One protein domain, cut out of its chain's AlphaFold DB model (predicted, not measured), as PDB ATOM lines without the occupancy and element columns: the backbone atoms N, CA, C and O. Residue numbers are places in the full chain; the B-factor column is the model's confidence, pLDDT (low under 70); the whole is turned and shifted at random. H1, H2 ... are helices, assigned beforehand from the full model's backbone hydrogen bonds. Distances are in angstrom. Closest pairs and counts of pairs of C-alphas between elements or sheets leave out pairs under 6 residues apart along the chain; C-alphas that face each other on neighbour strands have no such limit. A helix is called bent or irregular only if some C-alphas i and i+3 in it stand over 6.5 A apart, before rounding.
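This is residues 67 to 149 of the 220 residues of the protein "RxLR effector protein" of Phytophthora sojae (strain P6497) (UniProt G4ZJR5). This is a rounded, compact cluster of crossed helices, in which H2 and H3 meet at a steep angle and the bent helix H4 folds back in two arms, H4a packing on H1 and H4b crossing H2. H5 sits at the opposite end from the corner of H1 and H2, and residues 142 to 149 fold back from it towards H4a. The printed part has 83 residues with five named helices, H1 to H5, and no named strand: all helix. The radius of gyration of the C-alphas is 11.4 A and the spans are 30 by 26 by 23 A.

H1, residues 67 to 75, and H2, residues 80 to 88, touch only at the corner, the closest C-alphas being Ile 74 and Gly 80, 4.1 A apart. With residues 93 to 98 alone, H3, residues 92 to 104, touches H2, opposite ways at a steep tilt of 60 degrees; the closest C-alphas, Ala 87 and Gln 95, are 4.6 A apart. H4, residues 107 to 134, was assigned as one helix by its hydrogen bonds but is bent, C-alphas 120 and 123 being 9.8 A apart; its arms are H4a, residues 107 to 120, and H4b, residues 123 to 134. With residues 109 to 113 alone H4a touches H1, the same way at a shallow tilt of 25 degrees; the closest C-alphas, Glu 67 and Val 109, are 6.0 A apart. With residues 126 to 129 alone H4b touches H2, about perpendicular at 79 degrees; the closest C-alphas, Asn 88 and Val 129, are 4.6 A apart. H5, residues 137 to 141, touches no helix but is near H3. Every O i to N i+4 pair is within hydrogen-bond range in H2, H3, H4a and H5, against 4 of 5 in H1 and 6 of 8 in H4b.

H1 begins with C-alpha 67 at (34.097, 25.374, -45.889), and H5 ends with C-alpha 141 at (40.023, 27.549, -23.578). H3 is 18.2 A long and H4a 19.9 A. H1 and H4b are irregular, with 7.1 A between C-alphas 67 and 70 and 8.5 A between C-alphas 125 and 128.

The C-alphas farthest apart, Val 78 and Ala 141, are 31.3 A apart. The printed part has no cut, and its four links between helices are tight. The model's pLDDT is under 70 at residues 67 to 81.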
ATOM      1  N   GLU A  67      34.399  26.781 -46.171       44.38
ATOM      2  CA  GLU A  67      34.097  25.374 -45.889       44.38
ATOM      3  C   GLU A  67      34.914  24.385 -46.741       44.38
ATOM      4  O   GLU A  67      34.983  23.196 -46.410       44.38
ATOM      5  N   ARG A  68      35.564  24.854 -47.816       52.31
ATOM      6  CA  ARG A  68      36.522  24.080 -48.608       52.31
ATOM      7  C   ARG A  68      37.955  24.214 -48.101       52.31
ATOM      8  O   ARG A  68      38.725  23.327 -48.418       52.31
ATOM      9  N   GLY A  69      38.325  25.216 -47.304       53.75
ATOM     10  CA  GLY A  69      39.718  25.511 -46.933       53.75
ATOM     11  C   GLY A  69      40.406  24.375 -46.172       53.75
ATOM     12  O   GLY A  69      41.256  23.681 -46.728       53.75
ATOM     13  N   LEU A  70      40.002  24.107 -44.924       61.09
ATOM     14  CA  LEU A  70      40.548  22.983 -44.146       61.09
ATOM     15  C   LEU A  70      40.263  21.623 -44.791       61.09
ATOM     16  O   LEU A  70      41.079  20.708 -44.699       61.09
ATOM     17  N   PHE A  71      39.104  21.472 -45.437       58.19
ATOM     18  CA  PHE A  71      38.700  20.210 -46.060       58.19
ATOM     19  C   PHE A  71      39.529  19.861 -47.287       58.19
ATOM     20  O   PHE A  71      39.971  18.721 -47.417       58.19
ATOM     21  N   ALA A  72      39.732  20.829 -48.176       57.59
ATOM     22  CA  ALA A  72      40.624  20.733 -49.318       57.59
ATOM     23  C   ALA A  72      42.070  20.649 -48.846       57.59
ATOM     24  O   ALA A  72      42.827  19.892 -49.427       57.59
ATOM     25  N   TRP A  73      42.442  21.337 -47.766       58.69
ATOM     26  CA  TRP A  73      43.782  21.260 -47.198       58.69
ATOM     27  C   TRP A  73      44.095  19.871 -46.640       58.69
ATOM     28  O   TRP A  73      45.130  19.326 -46.993       58.69
ATOM     29  N   ILE A  74      43.186  19.253 -45.874       58.16
ATOM     30  CA  ILE A  74      43.300  17.844 -45.455       58.16
ATOM     31  C   ILE A  74      43.255  16.911 -46.674       58.16
ATOM     32  O   ILE A  74      43.983  15.929 -46.706       58.16
ATOM     33  N   LYS A  75      42.427  17.208 -47.687       50.25
ATOM     34  CA  LYS A  75      42.351  16.430 -48.938       50.25
ATOM     35  C   LYS A  75      43.552  16.603 -49.863       50.25
ATOM     36  O   LYS A  75      43.715  15.772 -50.754       50.25
ATOM     37  N   ASN A  76      44.336  17.669 -49.726       52.72
ATOM     38  CA  ASN A  76      45.486  17.911 -50.576       52.72
ATOM     39  C   ASN A  76      46.528  16.870 -50.177       52.72
ATOM     40  O   ASN A  76      47.276  17.059 -49.219       52.72
ATOM     41  N   ALA A  77      46.518  15.740 -50.887       46.81
ATOM     42  CA  ALA A  77      47.229  14.511 -50.538       46.81
ATOM     43  C   ALA A  77      48.745  14.712 -50.358       46.81
ATOM     44  O   ALA A  77      49.426  13.897 -49.746       46.81
ATOM     45  N   VAL A  78      49.285  15.825 -50.861       47.75
ATOM     46  CA  VAL A  78      50.707  16.163 -50.751       47.75
ATOM     47  C   VAL A  78      51.030  16.981 -49.493       47.75
ATOM     48  O   VAL A  78      52.111  16.824 -48.938       47.75
ATOM     49  N   THR A  79      50.131  17.835 -48.989       57.31
ATOM     50  CA  THR A  79      50.416  18.725 -47.838       57.31
ATOM     51  C   THR A  79      49.558  18.436 -46.609       57.31
ATOM     52  O   THR A  79      50.082  18.466 -45.495       57.31
ATOM     53  N   GLY A  80      48.280  18.100 -46.783       62.16
ATOM     54  CA  GLY A  80      47.367  17.720 -45.702       62.16
ATOM     55  C   GLY A  80      47.677  16.357 -45.108       62.16
ATOM     56  O   GLY A  80      47.836  16.239 -43.893       62.16
ATOM     57  N   ASP A  81      47.833  15.343 -45.962       68.38
ATOM     58  CA  ASP A  81      48.178  13.987 -45.522       68.38
ATOM     59  C   ASP A  81      49.597  13.930 -44.949       68.38
ATOM     60  O   ASP A  81      49.826  13.252 -43.947       68.38
ATOM     61  N   VAL A  82      50.544  14.693 -45.510       79.25
ATOM     62  CA  VAL A  82      51.906  14.796 -44.963       79.25
ATOM     63  C   VAL A  82      51.902  15.478 -43.598       79.25
ATOM     64  O   VAL A  82      52.565  14.987 -42.681       79.25
ATOM     65  N   LEU A  83      51.148  16.568 -43.421       85.56
ATOM     66  CA  LEU A  83      51.056  17.228 -42.122       85.56
ATOM     67  C   LEU A  83      50.358  16.336 -41.090       85.56
ATOM     68  O   LEU A  83      50.902  16.151 -40.004       85.56
ATOM     69  N   LEU A  84      49.209  15.736 -41.420       89.50
ATOM     70  CA  LEU A  84      48.503  14.819 -40.521       89.50
ATOM     71  C   LEU A  84      49.376  13.610 -40.157       89.50
ATOM     72  O   LEU A  84      49.425  13.219 -38.992       89.50
ATOM     73  N   ALA A  85      50.097  13.037 -41.123       89.19
ATOM     74  CA  ALA A  85      51.004  11.922 -40.879       89.19
ATOM     75  C   ALA A  85      52.166  12.317 -39.960       89.19
ATOM     76  O   ALA A  85      52.472  11.571 -39.032       89.19
ATOM     77  N   LYS A  86      52.799  13.478 -40.175       91.31
ATOM     78  CA  LYS A  86      53.874  13.977 -39.300       91.31
ATOM     79  C   LYS A  86      53.360  14.310 -37.900       91.31
ATOM     80  O   LYS A  86      53.931  13.840 -36.921       91.31
ATOM     81  N   ALA A  87      52.236  15.018 -37.799       92.56
ATOM     82  CA  ALA A  87      51.583  15.311 -36.524       92.56
ATOM     83  C   ALA A  87      51.254  14.019 -35.755       92.56
ATOM     84  O   ALA A  87      51.479  13.925 -34.549       92.56
ATOM     85  N   ASN A  88      50.788  12.984 -36.457       95.06
ATOM     86  CA  ASN A  88      50.511  11.681 -35.861       95.06
ATOM     87  C   ASN A  88      51.767  10.851 -35.546       95.06
ATOM     88  O   ASN A  88      51.690   9.916 -34.764       95.06
ATOM     89  N   LYS A  89      52.932  11.188 -36.101       94.50
ATOM     90  CA  LYS A  89      54.224  10.636 -35.661       94.50
ATOM     91  C   LYS A  89      54.775  11.335 -34.410       94.50
ATOM     92  O   LYS A  89      55.839  10.954 -33.940       94.50
ATOM     93  N   GLY A  90      54.065  12.332 -33.874       92.12
ATOM     94  CA  GLY A  90      54.481  13.082 -32.687       92.12
ATOM     95  C   GLY A  90      55.281  14.350 -32.987       92.12
ATOM     96  O   GLY A  90      55.848  14.928 -32.067       92.12
ATOM     97  N   ASP A  91      55.330  14.801 -34.244       95.38
ATOM     98  CA  ASP A  91      55.933  16.090 -34.589       95.38
ATOM     99  C   ASP A  91      55.106  17.231 -33.970       95.38
ATOM    100  O   ASP A  91      53.996  17.539 -34.419       95.38
ATOM    101  N   PHE A  92      55.652  17.836 -32.915       94.12
ATOM    102  CA  PHE A  92      54.987  18.873 -32.129       94.12
ATOM    103  C   PHE A  92      54.708  20.146 -32.937       94.12
ATOM    104  O   PHE A  92      53.664  20.781 -32.761       94.12
ATOM    105  N   GLU A  93      55.599  20.515 -33.859       92.88
ATOM    106  CA  GLU A  93      55.407  21.691 -34.707       92.88
ATOM    107  C   GLU A  93      54.226  21.463 -35.660       92.88
ATOM    108  O   GLU A  93      53.357  22.326 -35.818       92.88
ATOM    109  N   MET A  94      54.142  20.263 -36.239       93.75
ATOM    110  CA  MET A  94      53.037  19.884 -37.122       93.75
ATOM    111  C   MET A  94      51.717  19.725 -36.362       93.75
ATOM    112  O   MET A  94      50.679  20.140 -36.879       93.75
ATOM    113  N   GLN A  95      51.736  19.202 -35.131       93.81
ATOM    114  CA  GLN A  95      50.559  19.185 -34.254       93.81
ATOM    115  C   GLN A  95      50.074  20.602 -33.943       93.81
ATOM    116  O   GLN A  95      48.893  20.899 -34.102       93.81
ATOM    117  N   THR A  96      50.988  21.504 -33.584       92.25
ATOM    118  CA  THR A  96      50.665  22.906 -33.286       92.25
ATOM    119  C   THR A  96      50.038  23.593 -34.498       92.25
ATOM    120  O   THR A  96      48.998  24.243 -34.377       92.25
ATOM    121  N   LYS A  97      50.618  23.404 -35.692       91.19
ATOM    122  CA  LYS A  97      50.068  23.918 -36.956       91.19
ATOM    123  C   LYS A  97      48.679  23.345 -37.250       91.19
ATOM    124  O   LYS A  97      47.786  24.099 -37.634       91.19
ATOM    125  N   LEU A  98      48.480  22.041 -37.047       92.44
ATOM    126  CA  LEU A  98      47.186  21.383 -37.240       92.44
ATOM    127  C   LEU A  98      46.117  21.948 -36.301       92.44
ATOM    128  O   LEU A  98      45.037  22.329 -36.746       92.44
ATOM    129  N   PHE A  99      46.419  22.007 -35.005       94.00
ATOM    130  CA  PHE A  99      45.456  22.402 -33.982       94.00
ATOM    131  C   PHE A  99      45.138  23.886 -34.035       94.00
ATOM    132  O   PHE A  99      43.985  24.249 -33.823       94.00
ATOM    133  N   LYS A 100      46.109  24.737 -34.392       92.25
ATOM    134  CA  LYS A 100      45.854  26.153 -34.678       92.25
ATOM    135  C   LYS A 100      44.792  26.300 -35.770       92.25
ATOM    136  O   LYS A 100      43.774  26.941 -35.532       92.25
ATOM    137  N   LYS A 101      44.966  25.606 -36.902       90.44
ATOM    138  CA  LYS A 101      43.971  25.608 -37.985       90.44
ATOM    139  C   LYS A 101      42.620  25.073 -37.533       90.44
ATOM    140  O   LYS A 101      41.595  25.647 -37.860       90.44
ATOM    141  N   TRP A 102      42.593  23.980 -36.769       92.62
ATOM    142  CA  TRP A 102      41.329  23.469 -36.242       92.62
ATOM    143  C   TRP A 102      40.622  24.510 -35.384       92.62
ATOM    144  O   TRP A 102      39.427  24.699 -35.567       92.62
ATOM    145  N   ILE A 103      41.330  25.199 -34.490       93.25
ATOM    146  CA  ILE A 103      40.751  26.217 -33.607       93.25
ATOM    147  C   ILE A 103      40.201  27.409 -34.398       93.25
ATOM    148  O   ILE A 103      39.093  27.847 -34.106       93.25
ATOM    149  N   GLU A 104      40.924  27.888 -35.410       91.06
ATOM    150  CA  GLU A 104      40.523  29.040 -36.237       91.06
ATOM    151  C   GLU A 104      39.321  28.737 -37.152       91.06
ATOM    152  O   GLU A 104      38.598  29.640 -37.561       91.06
ATOM    153  N   GLU A 105      39.070  27.461 -37.441       88.25
ATOM    154  CA  GLU A 105      38.040  27.035 -38.385       88.25
ATOM    155  C   GLU A 105      36.623  26.965 -37.806       88.25
ATOM    156  O   GLU A 105      36.405  26.711 -36.614       88.25
ATOM    157  N   LYS A 106      35.627  27.092 -38.696       87.25
ATOM    158  CA  LYS A 106      34.202  26.995 -38.335       87.25
ATOM    159  C   LYS A 106      33.891  25.625 -37.706       87.25
ATOM    160  O   LYS A 106      34.400  24.602 -38.181       87.25
ATOM    161  N   PRO A 107      32.971  25.535 -36.718       87.50
ATOM    162  CA  PRO A 107      32.684  24.281 -36.012       87.50
ATOM    163  C   PRO A 107      32.382  23.100 -36.940       87.50
ATOM    164  O   PRO A 107      32.924  22.015 -36.766       87.50
ATOM    165  N   LYS A 108      31.569  23.307 -37.981       84.88
ATOM    166  CA  LYS A 108      31.197  22.261 -38.947       84.88
ATOM    167  C   LYS A 108      32.399  21.722 -39.730       84.88
ATOM    168  O   LYS A 108      32.484  20.519 -39.979       84.88
ATOM    169  N   VAL A 109      33.327  22.599 -40.104       85.00
ATOM    170  CA  VAL A 109      34.554  22.260 -40.834       85.00
ATOM    171  C   VAL A 109      35.477  21.445 -39.927       85.00
ATOM    172  O   VAL A 109      35.857  20.325 -40.264       85.00
ATOM    173  N   ARG A 110      35.725  21.927 -38.708       91.38
ATOM    174  CA  ARG A 110      36.498  21.209 -37.685       91.38
ATOM    175  C   ARG A 110      35.922  19.827 -37.358       91.38
ATOM    176  O   ARG A 110      36.633  18.824 -37.387       91.38
ATOM    177  N   GLN A 111      34.619  19.762 -37.097       89.06
ATOM    178  CA  GLN A 111      33.882  18.531 -36.794       89.06
ATOM    179  C   GLN A 111      34.026  17.489 -37.893       89.06
ATOM    180  O   GLN A 111      34.312  16.322 -37.632       89.06
ATOM    181  N   ASN A 112      33.816  17.905 -39.140       86.12
ATOM    182  CA  ASN A 112      33.906  16.993 -40.261       86.12
ATOM    183  C   ASN A 112      35.356  16.487 -40.422       86.12
ATOM    184  O   ASN A 112      35.538  15.311 -40.742       86.12
ATOM    185  N   ALA A 113      36.371  17.337 -40.209       88.06
ATOM    186  CA  ALA A 113      37.781  16.955 -40.293       88.06
ATOM    187  C   ALA A 113      38.131  15.868 -39.265       88.06
ATOM    188  O   ALA A 113      38.639  14.806 -39.627       88.06
ATOM    189  N   ILE A 114      37.768  16.086 -37.999       90.12
ATOM    190  CA  ILE A 114      37.994  15.118 -36.919       90.12
ATOM    191  C   ILE A 114      37.179  13.841 -37.157       90.12
ATOM    192  O   ILE A 114      37.707  12.737 -37.034       90.12
ATOM    193  N   ALA A 115      35.912  13.952 -37.571       87.56
ATOM    194  CA  ALA A 115      35.076  12.788 -37.871       87.56
ATOM    195  C   ALA A 115      35.639  11.939 -39.023       87.56
ATOM    196  O   ALA A 115      35.519  10.715 -38.997       87.56
ATOM    197  N   LYS A 116      36.274  12.566 -40.022       86.12
ATOM    198  CA  LYS A 116      36.974  11.856 -41.097       86.12
ATOM    199  C   LYS A 116      38.187  11.089 -40.565       86.12
ATOM    200  O   LYS A 116      38.308   9.910 -40.868       86.12
ATOM    201  N   ILE A 117      39.025  11.715 -39.733       88.88
ATOM    202  CA  ILE A 117      40.180  11.052 -39.095       88.88
ATOM    203  C   ILE A 117      39.723   9.837 -38.285       88.88
ATOM    204  O   ILE A 117      40.299   8.755 -38.406       88.88
ATOM    205  N   MET A 118      38.645  10.002 -37.515       86.44
ATOM    206  CA  MET A 118      38.037   8.902 -36.775       86.44
ATOM    207  C   MET A 118      37.628   7.778 -37.739       86.44
ATOM    208  O   MET A 118      38.080   6.650 -37.607       86.44
ATOM    209  N   ARG A 119      36.864   8.076 -38.795       85.75
ATOM    210  CA  ARG A 119      36.403   7.059 -39.756       85.75
ATOM    211  C   ARG A 119      37.528   6.326 -40.500       85.75
ATOM    212  O   ARG A 119      37.436   5.118 -40.684       85.75
ATOM    213  N   ASP A 120      38.558   7.044 -40.943       85.62
ATOM    214  CA  ASP A 120      39.591   6.525 -41.856       85.62
ATOM    215  C   ASP A 120      40.656   5.661 -41.145       85.62
ATOM    216  O   ASP A 120      41.521   5.060 -41.787       85.62
ATOM    217  N   GLY A 121      40.626   5.586 -39.816       81.69
ATOM    218  CA  GLY A 121      41.550   4.739 -39.059       81.69
ATOM    219  C   GLY A 121      41.470   4.884 -37.547       81.69
ATOM    220  O   GLY A 121      42.044   4.064 -36.824       81.69
ATOM    221  N   GLY A 122      40.753   5.897 -37.069       85.12
ATOM    222  CA  GLY A 122      40.345   6.000 -35.684       85.12
ATOM    223  C   GLY A 122      41.485   6.097 -34.700       85.12
ATOM    224  O   GLY A 122      42.615   6.437 -35.059       85.12
ATOM    225  N   ARG A 123      41.205   5.727 -33.449       83.94
ATOM    226  CA  ARG A 123      42.255   5.617 -32.425       83.94
ATOM    227  C   ARG A 123      43.345   4.620 -32.806       83.94
ATOM    228  O   ARG A 123      44.487   4.829 -32.445       83.94
ATOM    229  N   LYS A 124      43.047   3.573 -33.579       87.88
ATOM    230  CA  LYS A 124      44.067   2.588 -33.974       87.88
ATOM    231  C   LYS A 124      45.178   3.208 -34.828       87.88
ATOM    232  O   LYS A 124      46.339   2.850 -34.670       87.88
ATOM    233  N   LYS A 125      44.821   4.096 -35.759       90.25
ATOM    234  CA  LYS A 125      45.769   4.710 -36.699       90.25
ATOM    235  C   LYS A 125      46.259   6.072 -36.228       90.25
ATOM    236  O   LYS A 125      47.413   6.407 -36.468       90.25
ATOM    237  N   TYR A 126      45.390   6.844 -35.585       92.12
ATOM    238  CA  TYR A 126      45.607   8.257 -35.290       92.12
ATOM    239  C   TYR A 126      45.688   8.561 -33.785       92.12
ATOM    240  O   TYR A 126      45.367   9.674 -33.372       92.12
ATOM    241  N   ASP A 127      46.079   7.587 -32.950       93.75
ATOM    242  CA  ASP A 127      46.076   7.760 -31.490       93.75
ATOM    243  C   ASP A 127      46.885   8.977 -31.042       93.75
ATOM    244  O   ASP A 127      46.389   9.791 -30.274       93.75
ATOM    245  N   THR A 128      48.098   9.148 -31.571       95.75
ATOM    246  CA  THR A 128      49.011  10.217 -31.157       95.75
ATOM    247  C   THR A 128      48.405  11.598 -31.388       95.75
ATOM    248  O   THR A 128      48.353  12.406 -30.462       95.75
ATOM    249  N   VAL A 129      47.896  11.874 -32.594       95.00
ATOM    250  CA  VAL A 129      47.311  13.190 -32.900       95.00
ATOM    251  C   VAL A 129      45.971  13.405 -32.189       95.00
ATOM    252  O   VAL A 129      45.698  14.508 -31.723       95.00
ATOM    253  N   LEU A 130      45.143  12.364 -32.043       94.19
ATOM    254  CA  LEU A 130      43.853  12.459 -31.347       94.19
ATOM    255  C   LEU A 130      44.025  12.623 -29.831       94.19
ATOM    256  O   LEU A 130      43.244  13.327 -29.190       94.19
ATOM    257  N   THR A 131      45.048  11.996 -29.254       95.56
ATOM    258  CA  THR A 131      45.428  12.154 -27.849       95.56
ATOM    259  C   THR A 131      46.003  13.543 -27.608       95.56
ATOM    260  O   THR A 131      45.538  14.227 -26.699       95.56
ATOM    261  N   ALA A 132      46.913  14.022 -28.460       95.62
ATOM    262  CA  ALA A 132      47.423  15.388 -28.364       95.62
ATOM    263  C   ALA A 132      46.295  16.430 -28.485       95.62
ATOM    264  O   ALA A 132      46.229  17.361 -27.688       95.62
ATOM    265  N   TRP A 133      45.339  16.229 -29.398       95.75
ATOM    266  CA  TRP A 133      44.166  17.097 -29.524       95.75
ATOM    267  C   TRP A 133      43.284  17.100 -28.268       95.75
ATOM    268  O   TRP A 133      42.860  18.159 -27.804       95.75
ATOM    269  N   LYS A 134      43.022  15.921 -27.686       93.62
ATOM    270  CA  LYS A 134      42.232  15.782 -26.453       93.62
ATOM    271  C   LYS A 134      42.795  16.649 -25.321       93.62
ATOM    272  O   LYS A 134      42.011  17.270 -24.602       93.62
ATOM    273  N   TYR A 135      44.118  16.692 -25.185       94.31
ATOM    274  CA  TYR A 135      44.822  17.392 -24.108       94.31
ATOM    275  C   TYR A 135      45.358  18.775 -24.507       94.31
ATOM    276  O   TYR A 135      46.143  19.360 -23.774       94.31
ATOM    277  N   HIS A 136      44.958  19.314 -25.658       94.38
ATOM    278  CA  HIS A 136      45.433  20.619 -26.096       94.38
ATOM    279  C   HIS A 136      44.707  21.752 -25.354       94.38
ATOM    280  O   HIS A 136      43.526  21.986 -25.592       94.38
ATOM    281  N   ASP A 137      45.405  22.511 -24.510       92.62
ATOM    282  CA  ASP A 137      44.780  23.509 -23.622       92.62
ATOM    283  C   ASP A 137      43.961  24.574 -24.360       92.62
ATOM    284  O   ASP A 137      42.852  24.919 -23.945       92.62
ATOM    285  N   LYS A 138      44.447  25.055 -25.516       93.06
ATOM    286  CA  LYS A 138      43.698  26.056 -26.294       93.06
ATOM    287  C   LYS A 138      42.387  25.502 -26.850       93.06
ATOM    288  O   LYS A 138      41.505  26.290 -27.163       93.06
ATOM    289  N   ARG A 139      42.228  24.178 -26.983       94.69
ATOM    290  CA  ARG A 139      40.940  23.573 -27.355       94.69
ATOM    291  C   ARG A 139      39.906  23.893 -26.271       94.69
ATOM    292  O   ARG A 139      38.869  24.479 -26.570       94.69
ATOM    293  N   THR A 140      40.233  23.554 -25.025       89.19
ATOM    294  CA  THR A 140      39.368  23.769 -23.859       89.19
ATOM    295  C   THR A 140      39.123  25.257 -23.615       89.19
ATOM    296  O   THR A 140      37.985  25.660 -23.414       89.19
ATOM    297  N   ALA A 141      40.157  26.098 -23.737       92.38
ATOM    298  CA  ALA A 141      40.023  27.549 -23.578       92.38
ATOM    299  C   ALA A 141      39.052  28.195 -24.589       92.38
ATOM    300  O   ALA A 141      38.507  29.258 -24.321       92.38
ATOM    301  N   ASN A 142      38.822  27.552 -25.739       91.56
ATOM    302  CA  ASN A 142      37.867  28.000 -26.757       91.56
ATOM    303  C   ASN A 142      36.499  27.285 -26.662       91.56
ATOM    304  O   ASN A 142      35.688  27.410 -27.578       91.56
ATOM    305  N   GLY A 143      36.241  26.498 -25.607       90.94
ATOM    306  CA  GLY A 143      34.986  25.750 -25.433       90.94
ATOM    307  C   GLY A 143      34.757  24.665 -26.492       90.94
ATOM    308  O   GLY A 143      33.618  24.340 -26.833       90.94
ATOM    309  N   ILE A 144      35.835  24.145 -27.081       93.62
ATOM    310  CA  ILE A 144      35.768  23.205 -28.200       93.62
ATOM    311  C   ILE A 144      35.798  21.776 -27.666       93.62
ATOM    312  O   ILE A 144      36.779  21.363 -27.058       93.62
ATOM    313  N   GLY A 145      34.793  20.969 -28.000       91.56
ATOM    314  CA  GLY A 145      34.807  19.536 -27.685       91.56
ATOM    315  C   GLY A 145      35.947  18.777 -28.384       91.56
ATOM    316  O   GLY A 145      36.464  19.188 -29.425       91.56
ATOM    317  N   ILE A 146      36.312  17.609 -27.868       91.44
ATOM    318  CA  ILE A 146      37.218  16.633 -28.489       91.44
ATOM    319  C   ILE A 146      36.762  16.305 -29.917       91.44
ATOM    320  O   ILE A 146      37.600  16.149 -30.805       91.44
ATOM    321  N   ARG A 147      35.454  16.247 -30.196       89.62
ATOM    322  CA  ARG A 147      34.941  16.023 -31.566       89.62
ATOM    323  C   ARG A 147      34.858  17.292 -32.424       89.62
ATOM    324  O   ARG A 147      34.363  17.235 -33.548       89.62
ATOM    325  N   GLY A 148      35.334  18.430 -31.919       88.69
ATOM    326  CA  GLY A 148      35.399  19.709 -32.629       88.69
ATOM    327  C   GLY A 148      34.138  20.573 -32.549       88.69
ATOM    328  O   GLY A 148      34.094  21.628 -33.179       88.69
ATOM    329  N   ALA A 149      33.117  20.137 -31.809       88.94
ATOM    330  CA  ALA A 149      31.894  20.894 -31.565       88.94
ATOM    331  C   ALA A 149      32.014  21.708 -30.267       88.94
ATOM    332  O   ALA A 149      32.830  22.620 -30.200       88.94
TER     333      ALA A 149